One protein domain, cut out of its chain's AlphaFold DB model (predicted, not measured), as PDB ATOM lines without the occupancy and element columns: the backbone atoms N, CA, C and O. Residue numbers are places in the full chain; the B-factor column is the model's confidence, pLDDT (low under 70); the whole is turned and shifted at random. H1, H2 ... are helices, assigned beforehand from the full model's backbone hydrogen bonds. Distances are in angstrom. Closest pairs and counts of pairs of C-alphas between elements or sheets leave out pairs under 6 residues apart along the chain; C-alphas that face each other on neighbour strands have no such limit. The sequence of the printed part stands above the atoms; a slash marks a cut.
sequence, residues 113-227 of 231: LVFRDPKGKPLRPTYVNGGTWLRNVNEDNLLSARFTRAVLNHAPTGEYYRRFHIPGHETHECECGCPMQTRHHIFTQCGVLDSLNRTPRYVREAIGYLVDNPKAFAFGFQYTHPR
ATOM      1  N   LEU A 113     126.556 116.130 102.490       89.00
ATOM      2  CA  LEU A 113     127.985 116.388 102.663       89.00
ATOM      3  C   LEU A 113     128.201 117.444 103.750       89.00
ATOM      4  O   LEU A 113     127.908 118.625 103.567       89.00
ATOM      5  N   VAL A 114     128.757 117.020 104.883       88.06
ATOM      6  CA  VAL A 114     129.018 117.910 106.018       88.06
ATOM      7  C   VAL A 114     130.414 118.517 105.911       88.06
ATOM      8  O   VAL A 114     131.422 117.849 106.145       88.06
ATOM      9  N   PHE A 115     130.475 119.815 105.622       88.88
ATOM     10  CA  PHE A 115     131.722 120.576 105.687       88.88
ATOM     11  C   PHE A 115     132.078 120.984 107.113       88.88
ATOM     12  O   PHE A 115     131.223 121.034 107.997       88.88
ATOM     13  N   ARG A 116     133.348 121.320 107.337       89.62
ATOM     14  CA  ARG A 116     133.877 121.764 108.629       89.62
ATOM     15  C   ARG A 116     134.531 123.134 108.525       89.62
ATOM     16  O   ARG A 116     135.003 123.539 107.464       89.62
ATOM     17  N   ASP A 117     134.527 123.866 109.631       85.69
ATOM     18  CA  ASP A 117     135.298 125.094 109.779       85.69
ATOM     19  C   ASP A 117     136.786 124.763 110.036       85.69
ATOM     20  O   ASP A 117     137.134 123.597 110.256       85.69
ATOM     21  N   PRO A 118     137.696 125.757 110.029       85.50
ATOM     22  CA  PRO A 118     139.108 125.522 110.341       85.50
ATOM     23  C   PRO A 118     139.363 124.928 111.736       85.50
ATOM     24  O   PRO A 118     140.418 124.347 111.964       85.50
ATOM     25  N   LYS A 119     138.404 125.044 112.666       87.12
ATOM     26  CA  LYS A 119     138.458 124.460 114.015       87.12
ATOM     27  C   LYS A 119     137.880 123.036 114.062       87.12
ATOM     28  O   LYS A 119     137.814 122.438 115.130       87.12
ATOM     29  N   GLY A 120     137.453 122.487 112.923       84.44
ATOM     30  CA  GLY A 120     136.897 121.142 112.794       84.44
ATOM     31  C   GLY A 120     135.407 121.022 113.129       84.44
ATOM     32  O   GLY A 120     134.866 119.913 113.060       84.44
ATOM     33  N   LYS A 121     134.714 122.118 113.453       87.19
ATOM     34  CA  LYS A 121     133.280 122.107 113.769       87.19
ATOM     35  C   LYS A 121     132.450 122.004 112.484       87.19
ATOM     36  O   LYS A 121     132.773 122.699 111.521       87.19
ATOM     37  N   PRO A 122     131.371 121.198 112.448       84.00
ATOM     38  CA  PRO A 122     130.456 121.164 111.312       84.00
ATOM     39  C   PRO A 122     129.950 122.564 110.949       84.00
ATOM     40  O   PRO A 122     129.397 123.279 111.791       84.00
ATOM     41  N   LEU A 123     130.150 122.954 109.692       81.50
ATOM     42  CA  LEU A 123     129.578 124.168 109.139       81.50
ATOM     43  C   LEU A 123     128.092 123.951 108.928       81.50
ATOM     44  O   LEU A 123     127.668 122.963 108.333       81.50
ATOM     45  N   ARG A 124     127.308 124.922 109.383       73.94
ATOM     46  CA  ARG A 124     125.877 124.931 109.119       73.94
ATOM     47  C   ARG A 124     125.618 125.564 107.754       73.94
ATOM     48  O   ARG A 124     126.180 126.637 107.506       73.94
ATOM     49  N   PRO A 125     124.777 124.944 106.912       67.06
ATOM     50  CA  PRO A 125     124.299 125.552 105.681       67.06
ATOM     51  C   PRO A 125     123.404 126.741 106.026       67.06
ATOM     52  O   PRO A 125     122.203 126.602 106.245       67.06
ATOM     53  N   THR A 126     124.004 127.922 106.122       66.75
ATOM     54  CA  THR A 126     123.274 129.188 106.215       66.75
ATOM     55  C   THR A 126     123.319 129.876 104.856       66.75
ATOM     56  O   THR A 126     124.234 129.633 104.069       66.75
ATOM     57  N   TYR A 127     122.343 130.737 104.573       59.75
ATOM     58  CA  TYR A 127     122.305 131.566 103.357       59.75
ATOM     59  C   TYR A 127     122.179 133.068 103.677       59.75
ATOM     60  O   TYR A 127     122.185 133.883 102.755       59.75
ATOM     61  N   VAL A 128     122.101 133.464 104.958       59.09
ATOM     62  CA  VAL A 128     122.151 134.880 105.370       59.09
ATOM     63  C   VAL A 128     123.457 135.487 104.841       59.09
ATOM     64  O   VAL A 128     124.538 135.015 105.192       59.09
ATOM     65  N   ASN A 129     123.358 136.484 103.952       56.81
ATOM     66  CA  ASN A 129     124.477 137.066 103.188       56.81
ATOM     67  C   ASN A 129     125.265 136.048 102.334       56.81
ATOM     68  O   ASN A 129     126.495 136.061 102.311       56.81
ATOM     69  N   GLY A 130     124.572 135.100 101.691       56.47
ATOM     70  CA  GLY A 130     125.195 133.967 100.987       56.47
ATOM     71  C   GLY A 130     125.762 132.898 101.934       56.47
ATOM     72  O   GLY A 130     126.221 131.847 101.491       56.47
ATOM     73  N   GLY A 131     125.711 133.152 103.242       68.44
ATOM     74  CA  GLY A 131     126.142 132.277 104.320       68.44
ATOM     75  C   GLY A 131     127.539 131.689 104.160       68.44
ATOM     76  O   GLY A 131     128.413 132.238 103.494       68.44
ATOM     77  N   THR A 132     127.800 130.581 104.847       68.75
ATOM     78  CA  THR A 132     129.145 129.985 104.887       68.75
ATOM     79  C   THR A 132     129.518 129.285 103.577       68.75
ATOM     80  O   THR A 132     130.707 129.070 103.322       68.75
ATOM     81  N   TRP A 133     128.516 128.928 102.764       73.81
ATOM     82  CA  TRP A 133     128.659 128.064 101.593       73.81
ATOM     83  C   TRP A 133     128.455 128.831 100.285       73.81
ATOM     84  O   TRP A 133     129.404 128.972  99.512       73.81
ATOM     85  N   LEU A 134     127.253 129.381 100.072       70.44
ATOM     86  CA  LEU A 134     126.824 129.948  98.787       70.44
ATOM     87  C   LEU A 134     127.565 131.232  98.404       70.44
ATOM     88  O   LEU A 134     127.729 131.497  97.220       70.44
ATOM     89  N   ARG A 135     128.104 131.984  99.372       73.44
ATOM     90  CA  ARG A 135     128.929 133.181  99.113       73.44
ATOM     91  C   ARG A 135     130.132 132.926  98.199       73.44
ATOM     92  O   ARG A 135     130.723 133.872  97.707       73.44
ATOM     93  N   ASN A 136     130.549 131.668  98.061       72.25
ATOM     94  CA  ASN A 136     131.721 131.284  97.283       72.25
ATOM     95  C   ASN A 136     131.355 130.801  95.860       72.25
ATOM     96  O   ASN A 136     132.260 130.506  95.091       72.25
ATOM     97  N   VAL A 137     130.061 130.670  95.533       74.19
ATOM     98  CA  VAL A 137     129.561 130.175  94.229       74.19
ATOM     99  C   VAL A 137     128.436 131.043  93.644       74.19
ATOM    100  O   VAL A 137     127.881 130.702  92.608       74.19
ATOM    101  N   ASN A 138     128.062 132.149  94.299       69.06
ATOM    102  CA  ASN A 138     126.854 132.926  93.979       69.06
ATOM    103  C   ASN A 138     126.881 133.624  92.608       69.06
ATOM    104  O   ASN A 138     125.822 134.002  92.113       69.06
ATOM    105  N   GLU A 139     128.058 133.813  92.016       74.12
ATOM    106  CA  GLU A 139     128.229 134.477  90.718       74.12
ATOM    107  C   GLU A 139     128.238 133.492  89.536       74.12
ATOM    108  O   GLU A 139     128.053 133.913  88.395       74.12
ATOM    109  N   ASP A 140     128.376 132.185  89.792       79.88
ATOM    110  CA  ASP A 140     128.388 131.139  88.767       79.88
ATOM    111  C   ASP A 140     127.271 130.118  89.028       79.88
ATOM    112  O   ASP A 140     127.364 129.228  89.879       79.88
ATOM    113  N   ASN A 141     126.197 130.233  88.246       81.88
ATOM    114  CA  ASN A 141     125.028 129.363  88.356       81.88
ATOM    115  C   ASN A 141     125.361 127.882  88.120       81.88
ATOM    116  O   ASN A 141     124.783 127.018  88.786       81.88
ATOM    117  N   LEU A 142     126.272 127.578  87.189       84.12
ATOM    118  CA  LEU A 142     126.636 126.199  86.860       84.12
ATOM    119  C   LEU A 142     127.467 125.591  87.986       84.12
ATOM    120  O   LEU A 142     127.205 124.463  88.409       84.12
ATOM    121  N   LEU A 143     128.432 126.340  88.516       86.06
ATOM    122  CA  LEU A 143     129.199 125.929  89.689       86.06
ATOM    123  C   LEU A 143     128.296 125.755  90.915       86.06
ATOM    124  O   LEU A 143     128.418 124.751  91.615       86.06
ATOM    125  N   SER A 144     127.348 126.667  91.143       85.69
ATOM    126  CA  SER A 144     126.387 126.570  92.248       85.69
ATOM    127  C   SER A 144     125.503 125.322  92.145       85.69
ATOM    128  O   SER A 144     125.281 124.631  93.147       85.69
ATOM    129  N   ALA A 145     125.022 124.989  90.942       85.25
ATOM    130  CA  ALA A 145     124.246 123.774  90.703       85.25
ATOM    131  C   ALA A 145     125.084 122.512  90.974       85.25
ATOM    132  O   ALA A 145     124.679 121.657  91.763       85.25
ATOM    133  N   ARG A 146     126.298 122.425  90.411       92.19
ATOM    134  CA  ARG A 146     127.209 121.280  90.619       92.19
ATOM    135  C   ARG A 146     127.614 121.123  92.083       92.19
ATOM    136  O   ARG A 146     127.568 120.016  92.617       92.19
ATOM    137  N   PHE A 147     127.922 122.227  92.763       91.44
ATOM    138  CA  PHE A 147     128.221 122.242  94.196       91.44
ATOM    139  C   PHE A 147     127.063 121.689  95.023       91.44
ATOM    140  O   PHE A 147     127.264 120.905  95.947       91.44
ATOM    141  N   THR A 148     125.837 122.024  94.651       87.56
ATOM    142  CA  THR A 148     124.647 121.590  95.388       87.56
ATOM    143  C   THR A 148     124.334 120.128  95.167       87.56
ATOM    144  O   THR A 148     124.082 119.411  96.132       87.56
ATOM    145  N   ARG A 149     124.462 119.645  93.930       91.00
ATOM    146  CA  ARG A 149     124.366 118.210  93.634       91.00
ATOM    147  C   ARG A 149     125.408 117.414  94.411       91.00
ATOM    148  O   ARG A 149     125.073 116.390  95.002       91.00
ATOM    149  N   ALA A 150     126.639 117.918  94.494       93.00
ATOM    150  CA  ALA A 150     127.694 117.297  95.289       93.00
ATOM    151  C   ALA A 150     127.346 117.249  96.787       93.00
ATOM    152  O   ALA A 150     127.508 116.214  97.442       93.00
ATOM    153  N   VAL A 151     126.821 118.349  97.331       90.56
ATOM    154  CA  VAL A 151     126.420 118.439  98.738       90.56
ATOM    155  C   VAL A 151     125.276 117.488  99.068       90.56
ATOM    156  O   VAL A 151     125.350 116.762 100.057       90.56
ATOM    157  N   LEU A 152     124.242 117.446  98.235       87.94
ATOM    158  CA  LEU A 152     123.033 116.657  98.484       87.94
ATOM    159  C   LEU A 152     123.155 115.187  98.054       87.94
ATOM    160  O   LEU A 152     122.251 114.392  98.312       87.94
ATOM    161  N   ASN A 153     124.252 114.830  97.379       90.69
ATOM    162  CA  ASN A 153     124.362 113.603  96.589       90.69
ATOM    163  C   ASN A 153     123.149 113.421  95.662       90.69
ATOM    164  O   ASN A 153     122.450 112.405  95.693       90.69
ATOM    165  N   HIS A 154     122.855 114.478  94.913       88.19
ATOM    166  CA  HIS A 154     121.762 114.499  93.955       88.19
ATOM    167  C   HIS A 154     122.200 113.902  92.608       88.19
ATOM    168  O   HIS A 154     123.386 113.636  92.380       88.19
ATOM    169  N   ALA A 155     121.244 113.743  91.692       85.12
ATOM    170  CA  ALA A 155     121.511 113.488  90.283       85.12
ATOM    171  C   ALA A 155     122.605 114.446  89.746       85.12
ATOM    172  O   ALA A 155     122.655 115.608  90.158       85.12
ATOM    173  N   PRO A 156     123.486 113.990  88.841       83.25
ATOM    174  CA  PRO A 156     123.344 112.750  88.091       83.25
ATOM    175  C   PRO A 156     123.970 111.505  88.739       83.25
ATOM    176  O   PRO A 156     124.045 110.493  88.064       83.25
ATOM    177  N   THR A 157     124.440 111.506  89.993       88.19
ATOM    178  CA  THR A 157     125.205 110.348  90.513       88.19
ATOM    179  C   THR A 157     124.426 109.030  90.432       88.19
ATOM    180  O   THR A 157     123.229 108.976  90.701       88.19
ATOM    181  N   GLY A 158     125.108 107.929  90.112       88.19
ATOM    182  CA  GLY A 158     124.482 106.606  90.064       88.19
ATOM    183  C   GLY A 158     123.882 106.168  91.396       88.19
ATOM    184  O   GLY A 158     122.866 105.481  91.439       88.19
ATOM    185  N   GLU A 159     124.467 106.632  92.500       88.56
ATOM    186  CA  GLU A 159     123.917 106.415  93.835       88.56
ATOM    187  C   GLU A 159     122.542 107.076  94.019       88.56
ATOM    188  O   GLU A 159     121.669 106.470  94.643       88.56
ATOM    189  N   TYR A 160     122.328 108.269  93.451       88.88
ATOM    190  CA  TYR A 160     121.026 108.937  93.461       88.88
ATOM    191  C   TYR A 160     119.978 108.106  92.714       88.88
ATOM    192  O   TYR A 160     118.951 107.755  93.293       88.88
ATOM    193  N   TYR A 161     120.259 107.729  91.464       87.12
ATOM    194  CA  TYR A 161     119.310 106.981  90.633       87.12
ATOM    195  C   TYR A 161     118.960 105.615  91.228       87.12
ATOM    196  O   TYR A 161     117.787 105.242  91.267       87.12
ATOM    197  N   ARG A 162     119.951 104.912  91.791       86.19
ATOM    198  CA  ARG A 162     119.733 103.647  92.501       86.19
ATOM    199  C   ARG A 162     118.862 103.821  93.743       86.19
ATOM    200  O   ARG A 162     117.983 103.004  93.982       86.19
ATOM    201  N   ARG A 163     119.092 104.873  94.538       85.31
ATOM    202  CA  ARG A 163     118.312 105.146  95.758       85.31
ATOM    203  C   ARG A 163     116.831 105.381  95.448       85.31
ATOM    204  O   ARG A 163     115.980 104.955  96.224       85.31
ATOM    205  N   PHE A 164     116.538 106.040  94.329       84.44
ATOM    206  CA  PHE A 164     115.176 106.410  93.940       84.44
ATOM    207  C   PHE A 164     114.524 105.466  92.923       84.44
ATOM    208  O   PHE A 164     113.395 105.720  92.515       84.44
ATOM    209  N   HIS A 165     115.185 104.362  92.555       84.44
ATOM    210  CA  HIS A 165     114.658 103.347  91.632       84.44
ATOM    211  C   HIS A 165     114.122 103.948  90.320       84.44
ATOM    212  O   HIS A 165     113.039 103.596  89.852       84.44
ATOM    213  N   ILE A 166     114.865 104.895  89.743       79.94
ATOM    214  CA  ILE A 166     114.439 105.591  88.527       79.94
ATOM    215  C   ILE A 166     114.533 104.617  87.332       79.94
ATOM    216  O   ILE A 166     115.619 104.099  87.062       79.94
ATOM    217  N   PRO A 167     113.433 104.359  86.595       77.69
ATOM    218  CA  PRO A 167     113.439 103.411  85.480       77.69
ATOM    219  C   PRO A 167     114.353 103.843  84.326       77.69
ATOM    220  O   PRO A 167     114.413 105.025  83.985       77.69
ATOM    221  N   GLY A 168     115.018 102.879  83.677       76.56
ATOM    222  CA  GLY A 168     115.899 103.133  82.525       76.56
ATOM    223  C   GLY A 168     117.253 103.756  82.884       76.56
ATOM    224  O   GLY A 168     117.953 104.249  82.004       76.56
ATOM    225  N   HIS A 169     117.602 103.738  84.170       73.12
ATOM    226  CA  HIS A 169     118.787 104.351  84.766       73.12
ATOM    227  C   HIS A 169     119.505 103.338  85.681       73.12
ATOM    228  O   HIS A 169     119.863 103.610  86.825       73.12
ATOM    229  N   GLU A 170     119.646 102.110  85.177       66.00
ATOM    230  CA  GLU A 170     120.131 100.955  85.946       66.00
ATOM    231  C   GLU A 170     121.662 100.880  85.978       66.00
ATOM    232  O   GLU A 170     122.246 100.407  86.954       66.00
ATOM    233  N   THR A 171     122.316 101.423  84.949       66.75
ATOM    234  CA  THR A 171     123.773 101.498  84.832       66.75
ATOM    235  C   THR A 171     124.201 102.965  84.752       66.75
ATOM    236  O   THR A 171     123.987 103.665  83.767       66.75
ATOM    237  N   HIS A 172     124.785 103.468  85.841       79.25
ATOM    238  CA  HIS A 172     125.397 104.800  85.903       79.25
ATOM    239  C   HIS A 172     126.905 104.659  85.967       79.25
ATOM    240  O   HIS A 172     127.557 105.064  86.937       79.25
ATOM    241  N   GLU A 173     127.443 104.012  84.944       86.19
ATOM    242  CA  GLU A 173     128.870 103.793  84.826       86.19
ATOM    243  C   GLU A 173     129.581 105.127  84.587       86.19
ATOM    244  O   GLU A 173     129.115 106.017  83.867       86.19
ATOM    245  N   CYS A 174     130.717 105.290  85.250       86.56
ATOM    246  CA  CYS A 174     131.582 106.430  85.012       86.56
ATOM    247  C   CYS A 174     132.383 106.210  83.724       86.56
ATOM    248  O   CYS A 174     132.780 105.083  83.439       86.56
ATOM    249  N   GLU A 175     132.737 107.285  83.013       86.12
ATOM    250  CA  GLU A 175     133.617 107.229  81.831       86.12
ATOM    251  C   GLU A 175     134.967 106.537  82.113       86.12
ATOM    252  O   GLU A 175     135.585 105.994  81.205       86.12
ATOM    253  N   CYS A 176     135.419 106.497  83.372       88.81
ATOM    254  CA  CYS A 176     136.624 105.762  83.762       88.81
ATOM    255  C   CYS A 176     136.432 104.233  83.883       88.81
ATOM    256  O   CYS A 176     137.335 103.557  84.372       88.81
ATOM    257  N   GLY A 177     135.253 103.696  83.557       88.50
ATOM    258  CA  GLY A 177     134.909 102.276  83.706       88.50
ATOM    259  C   GLY A 177     134.482 101.858  85.118       88.50
ATOM    260  O   GLY A 177     134.400 100.668  85.412       88.50
ATOM    261  N   CYS A 178     134.225 102.805  86.028       88.88
ATOM    262  CA  CYS A 178     133.655 102.456  87.331       88.88
ATOM    263  C   CYS A 178     132.183 102.054  87.143       88.88
ATOM    264  O   CYS A 178     131.425 102.875  86.627       88.88
ATOM    265  N   PRO A 179     131.747 100.869  87.612       87.62
ATOM    266  CA  PRO A 179     130.401 100.348  87.342       87.62
ATOM    267  C   PRO A 179     129.281 101.191  87.969       87.62
ATOM    268  O   PRO A 179     128.117 101.079  87.602       87.62
ATOM    269  N   MET A 180     129.612 102.042  88.944       88.06
ATOM    270  CA  MET A 180     128.653 102.965  89.530       88.06
ATOM    271  C   MET A 180     129.341 104.249  89.986       88.06
ATOM    272  O   MET A 180     130.127 104.268  90.936       88.06
ATOM    273  N   GLN A 181     128.975 105.353  89.350       89.81
ATOM    274  CA  GLN A 181     129.455 106.682  89.682       89.81
ATOM    275  C   GLN A 181     128.820 107.182  90.989       89.81
ATOM    276  O   GLN A 181     127.746 107.780  91.005       89.81
ATOM    277  N   THR A 182     129.493 106.946  92.111       92.69
ATOM    278  CA  THR A 182     129.113 107.494  93.423       92.69
ATOM    279  C   THR A 182     129.763 108.857  93.666       92.69
ATOM    280  O   THR A 182     130.779 109.193  93.053       92.69
ATOM    281  N   ARG A 183     129.243 109.635  94.624       94.75
ATOM    282  CA  ARG A 183     129.927 110.858  95.081       94.75
ATOM    283  C   ARG A 183     131.339 110.567  95.595       94.75
ATOM    284  O   ARG A 183     132.255 111.344  95.340       94.75
ATOM    285  N   HIS A 184     131.508 109.453  96.310       94.31
ATOM    286  CA  HIS A 184     132.815 109.002  96.793       94.31
ATOM    287  C   HIS A 184     133.771 108.749  95.628       94.31
ATOM    288  O   HIS A 184     134.883 109.269  95.626       94.31
ATOM    289  N   HIS A 185     133.321 108.013  94.612       94.50
ATOM    290  CA  HIS A 185     134.103 107.754  93.411       94.50
ATOM    291  C   HIS A 185     134.561 109.054  92.740       94.50
ATOM    292  O   HIS A 185     135.759 109.216  92.519       94.50
ATOM    293  N   ILE A 186     133.630 109.988  92.493       94.75
ATOM    294  CA  ILE A 186     133.919 111.283  91.858       94.75
ATOM    295  C   ILE A 186     135.061 111.991  92.600       94.75
ATOM    296  O   ILE A 186     136.073 112.314  91.989       94.75
ATOM    297  N   PHE A 187     134.957 112.157  93.922       95.94
ATOM    298  CA  PHE A 187     135.976 112.886  94.680       95.94
ATOM    299  C   PHE A 187     137.301 112.139  94.868       95.94
ATOM    300  O   PHE A 187     138.326 112.791  95.063       95.94
ATOM    301  N   THR A 188     137.312 110.804  94.887       94.75
ATOM    302  CA  THR A 188     138.455 110.057  95.450       94.75
ATOM    303  C   THR A 188     139.184 109.130  94.493       94.75
ATOM    304  O   THR A 188     140.350 108.848  94.737       94.75
ATOM    305  N   GLN A 189     138.513 108.599  93.475       91.81
ATOM    306  CA  GLN A 189     138.992 107.424  92.736       91.81
ATOM    307  C   GLN A 189     138.739 107.528  91.229       91.81
ATOM    308  O   GLN A 189     138.981 106.575  90.492       91.81
ATOM    309  N   CYS A 190     138.186 108.642  90.761       93.31
ATOM    310  CA  CYS A 190     137.810 108.786  89.373       93.31
ATOM    311  C   CYS A 190     139.056 108.920  88.497       93.31
ATOM    312  O   CYS A 190     139.806 109.877  88.640       93.31
ATOM    313  N   GLY A 191     139.260 107.972  87.579       90.62
ATOM    314  CA  GLY A 191     140.419 107.965  86.680       90.62
ATOM    315  C   GLY A 191     140.349 108.984  85.536       90.62
ATOM    316  O   GLY A 191     141.328 109.138  84.818       90.62
ATOM    317  N   VAL A 192     139.205 109.657  85.351       90.62
ATOM    318  CA  VAL A 192     139.008 110.704  84.325       90.62
ATOM    319  C   VAL A 192     138.931 112.118  84.906       90.62
ATOM    320  O   VAL A 192     138.894 113.081  84.148       90.62
ATOM    321  N   LEU A 193     138.866 112.249  86.233       91.50
ATOM    322  CA  LEU A 193     138.853 113.531  86.936       91.50
ATOM    323  C   LEU A 193     140.119 113.659  87.776       91.50
ATOM    324  O   LEU A 193     140.646 112.660  88.269       91.50
ATOM    325  N   ASP A 194     140.539 114.893  88.026       91.06
ATOM    326  CA  ASP A 194     141.638 115.200  88.937       91.06
ATOM    327  C   ASP A 194     141.180 114.980  90.384       91.06
ATOM    328  O   ASP A 194     140.747 115.892  91.092       91.06
ATOM    329  N   SER A 195     141.203 113.713  90.799       85.69
ATOM    330  CA  SER A 195     140.692 113.237  92.084       85.69
ATOM    331  C   SER A 195     141.409 113.886  93.274       85.69
ATOM    332  O   SER A 195     142.633 113.973  93.325       85.69
ATOM    333  N   LEU A 196     140.647 114.238  94.318       89.12
ATOM    334  CA  LEU A 196     141.194 114.705  95.602       89.12
ATOM    335  C   LEU A 196     141.828 113.577  96.427       89.12
ATOM    336  O   LEU A 196     142.473 113.848  97.443       89.12
ATOM    337  N   ASN A 197     141.586 112.313  96.059       91.00
ATOM    338  CA  ASN A 197     141.921 111.111  96.840       91.00
ATOM    339  C   ASN A 197     141.276 111.071  98.243       91.00
ATOM    340  O   ASN A 197     141.637 110.250  99.085       91.00
ATOM    341  N   ARG A 198     140.312 111.959  98.515       92.56
ATOM    342  CA  ARG A 198     139.534 112.030  99.760       92.56
ATOM    343  C   ARG A 198     138.243 112.818  99.553       92.56
ATOM    344  O   ARG A 198     138.159 113.667  98.671       92.56
ATOM    345  N   THR A 199     137.259 112.589 100.414       93.19
ATOM    346  CA  THR A 199     136.066 113.441 100.480       93.19
ATOM    347  C   THR A 199     136.454 114.835 100.990       93.19
ATOM    348  O   THR A 199     137.134 114.920 102.023       93.19
ATOM    349  N   PRO A 200     136.032 115.924 100.322       94.62
ATOM    350  CA  PRO A 200     136.395 117.276 100.728       94.62
ATOM    351  C   PRO A 200     135.826 117.604 102.110       94.62
ATOM    352  O   PRO A 200     134.654 117.352 102.399       94.62
ATOM    353  N   ARG A 201     136.660 118.193 102.969       92.81
ATOM    354  CA  ARG A 201     136.274 118.591 104.335       92.81
ATOM    355  C   ARG A 201     135.868 120.053 104.416       92.81
ATOM    356  O   ARG A 201     135.104 120.424 105.308       92.81
ATOM    357  N   TYR A 202     136.359 120.877 103.496       91.94
ATOM    358  CA  TYR A 202     136.144 122.319 103.494       91.94
ATOM    359  C   TYR A 202     135.386 122.762 102.245       91.94
ATOM    360  O   TYR A 202     135.621 122.257 101.151       91.94
ATOM    361  N   VAL A 203     134.535 123.780 102.389       90.19
ATOM    362  CA  VAL A 203     133.772 124.357 101.264       90.19
ATOM    363  C   VAL A 203     134.697 124.778 100.120       90.19
ATOM    364  O   VAL A 203     134.432 124.468  98.967       90.19
ATOM    365  N   ARG A 204     135.818 125.441 100.437       89.69
ATOM    366  CA  ARG A 204     136.788 125.894  99.428       89.69
ATOM    367  C   ARG A 204     137.462 124.747  98.681       89.69
ATOM    368  O   ARG A 204     137.746 124.897  97.505       89.69
ATOM    369  N   GLU A 205     137.694 123.623  99.353       92.88
ATOM    370  CA  GLU A 205     138.279 122.426  98.742       92.88
ATOM    371  C   GLU A 205     137.301 121.802  97.743       92.88
ATOM    372  O   GLU A 205     137.679 121.518  96.612       92.88
ATOM    373  N   ALA A 206     136.027 121.670  98.129       93.75
ATOM    374  CA  ALA A 206     134.989 121.191  97.223       93.75
ATOM    375  C   ALA A 206     134.811 122.123  96.015       93.75
ATOM    376  O   ALA A 206     134.681 121.648  94.895       93.75
ATOM    377  N   ILE A 207     134.830 123.441  96.224       92.81
ATOM    378  CA  ILE A 207     134.689 124.412  95.133       92.81
ATOM    379  C   ILE A 207     135.896 124.387  94.201       92.81
ATOM    380  O   ILE A 207     135.693 124.321  92.994       92.81
ATOM    381  N   GLY A 208     137.122 124.399  94.736       93.75
ATOM    382  CA  GLY A 208     138.340 124.306  93.926       93.75
ATOM    383  C   GLY A 208     138.315 123.066  93.038       93.75
ATOM    384  O   GLY A 208     138.417 123.179  91.824       93.75
ATOM    385  N   TYR A 209     137.985 121.912  93.624       96.00
ATOM    386  CA  TYR A 209     137.808 120.677  92.867       96.00
ATOM    387  C   TYR A 209     136.786 120.802  91.728       96.00
ATOM    388  O   TYR A 209     137.037 120.321  90.629       96.00
ATOM    389  N   LEU A 210     135.632 121.437  91.960       94.38
ATOM    390  CA  LEU A 210     134.597 121.602  90.930       94.38
ATOM    391  C   LEU A 210     134.992 122.597  89.834       94.38
ATOM    392  O   LEU A 210     134.509 122.471  88.704       94.38
ATOM    393  N   VAL A 211     135.824 123.585  90.155       93.44
ATOM    394  CA  VAL A 211     136.411 124.505  89.174       93.44
ATOM    395  C   VAL A 211     137.385 123.747  88.277       93.44
ATOM    396  O   VAL A 211     137.256 123.827  87.057       93.44
ATOM    397  N   ASP A 212     138.266 122.941  88.870       94.69
ATOM    398  CA  ASP A 212     139.254 122.140  88.139       94.69
ATOM    399  C   ASP A 212     138.592 121.010  87.326       94.69
ATOM    400  O   ASP A 212     139.058 120.632  86.255       94.69
ATOM    401  N   ASN A 213     137.440 120.513  87.792       94.38
ATOM    402  CA  ASN A 213     136.696 119.413  87.181       94.38
ATOM    403  C   ASN A 213     135.313 119.874  86.684       94.38
ATOM    404  O   ASN A 213     134.297 119.579  87.326       94.38
ATOM    405  N   PRO A 214     135.209 120.559  85.527       92.00
ATOM    406  CA  PRO A 214     133.954 121.136  85.027       92.00
ATOM    407  C   PRO A 214     132.847 120.098  84.772       92.00
ATOM    408  O   PRO A 214     131.661 120.421  84.856       92.00
ATOM    409  N   LYS A 215     133.215 118.837  84.514       91.06
ATOM    410  CA  LYS A 215     132.251 117.749  84.315       91.06
ATOM    411  C   LYS A 215     131.721 117.145  85.625       91.06
ATOM    412  O   LYS A 215     130.640 116.565  85.630       91.06
ATOM    413  N   ALA A 216     132.415 117.294  86.756       92.94
ATOM    414  CA  ALA A 216     131.986 116.682  88.014       92.94
ATOM    415  C   ALA A 216     130.578 117.164  88.424       92.94
ATOM    416  O   ALA A 216     130.327 118.367  88.495       92.94
ATOM    417  N   PHE A 217     129.663 116.223  88.699       91.88
ATOM    418  CA  PHE A 217     128.250 116.476  89.044       91.88
ATOM    419  C   PHE A 217     127.439 117.257  87.982       91.88
ATOM    420  O   PHE A 217     126.364 117.793  88.274       91.88
ATOM    421  N   ALA A 218     127.922 117.332  86.740       88.69
ATOM    422  CA  ALA A 218     127.176 117.883  85.613       88.69
ATOM    423  C   ALA A 218     126.359 116.788  84.911       88.69
ATOM    424  O   ALA A 218     126.848 115.677  84.705       88.69
ATOM    425  N   PHE A 219     125.127 117.104  84.500       80.50
ATOM    426  CA  PHE A 219     124.369 116.243  83.591       80.50
ATOM    427  C   PHE A 219     125.151 116.129  82.271       80.50
ATOM    428  O   PHE A 219     125.419 117.145  81.638       80.50
ATOM    429  N   GLY A 220     125.579 114.914  81.910       68.31
ATOM    430  CA  GLY A 220     126.462 114.653  80.760       68.31
ATOM    431  C   GLY A 220     127.853 114.106  81.107       68.31
ATOM    432  O   GLY A 220     128.613 113.796  80.202       68.31
ATOM    433  N   PHE A 221     128.187 113.947  82.392       62.75
ATOM    434  CA  PHE A 221     129.423 113.288  82.856       62.75
ATOM    435  C   PHE A 221     129.297 111.753  82.973       62.75
ATOM    436  O   PHE A 221     129.959 111.106  83.786       62.75
ATOM    437  N   GLN A 222     128.373 111.156  82.226       57.59
ATOM    438  CA  GLN A 222     128.069 109.731  82.305       57.59
ATOM    439  C   GLN A 222     128.092 109.128  80.918       57.59
ATOM    440  O   GLN A 222     127.624 109.752  79.964       57.59
ATOM    441  N   TYR A 223     128.587 107.896  80.836       48.59
ATOM    442  CA  TYR A 223     128.396 107.077  79.653       48.59
ATOM    443  C   TYR A 223     126.901 106.765  79.563       48.59
ATOM    444  O   TYR A 223     126.380 105.903  80.267       48.59
ATOM    445  N   THR A 224     126.172 107.507  78.737       48.12
ATOM    446  CA  THR A 224     124.862 107.048  78.294       48.12
ATOM    447  C   THR A 224     125.135 105.936  77.295       48.12
ATOM    448  O   THR A 224     125.660 106.214  76.214       48.12
ATOM    449  N   HIS A 225     124.815 104.686  77.635       41.75
ATOM    450  CA  HIS A 225     124.685 103.671  76.593       41.75
ATOM    451  C   HIS A 225     123.764 104.234  75.496       41.75
ATOM    452  O   HIS A 225     122.741 104.844  75.837       41.75
ATOM    453  N   PRO A 226     124.111 104.085  74.204       39.34
ATOM    454  CA  PRO A 226     123.177 104.389  73.133       39.34
ATOM    455  C   PRO A 226     121.864 103.669  73.433       39.34
ATOM    456  O   PRO A 226     121.873 102.473  73.736       39.34
ATOM    457  N   ARG A 227     120.742 104.394  73.407       45.41
ATOM    458  CA  ARG A 227     119.435 103.744  73.463       45.41
ATOM    459  C   ARG A 227     119.352 102.838  72.240       45.41
ATOM    460  O   ARG A 227     119.532 103.312  71.121       45.41
TER     461      ARG A 227
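Overview. This is residues 113 to 227 of the 231 residues of an uncharacterized protein of Coprinellus micaceus (UniProt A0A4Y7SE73). Little regular structure is found here: loops make most of the model, and helices H1 and H4 cross at its core, with H3 near H1 and the short H2 farther along. The loop of residues 113 to 140 lies toward one end of the long axis, and the tail to 227 reaches the other. The 115 printed residues hold four named helices, H1 to H4 in order, with 35 residues: all helix, no named strand. The whole is compact, radius of gyration of the C-alphas 14.5 A, yet elongated, 45 by 26 by 24 A.

Arrangement. Find H1, residues 141 to 152; its residues 143 to 147 alone touch H4, residues 203 to 212, closest at C-alphas Phe 147 and Ile 207, 6.9 A, a steep tilt of 56 degrees, opposite ways. H3, residues 183 to 188, is close to H1 but not clearly touching, C-alphas 150 and 183 being 6.8 A apart. H2, residues 158 to 164, is likewise close to H3, closest at C-alphas 159 and 183, 7.6 A. H2 and H4 are apart. In the four helices each O i to N i+4 pair is within hydrogen-bond range.

Along the chain. Start at C-alpha 141, (125.028, 129.363, 88.356); H1 runs 16.4 A. H2 spans 10.1 A and H3 8.6 A. H4 runs 14.4 A to C-alpha 212, (139.254, 122.140, 88.139).

Size, cuts and confidence. C-alphas 119 and 227, the farthest apart, are 49.4 A from each other. The printed part has no cut; links H2 to H3 and H3 to H4 are long. Confidence is under 70 at residues 125 to 132, 138, 170 to 171 and 220 to 227.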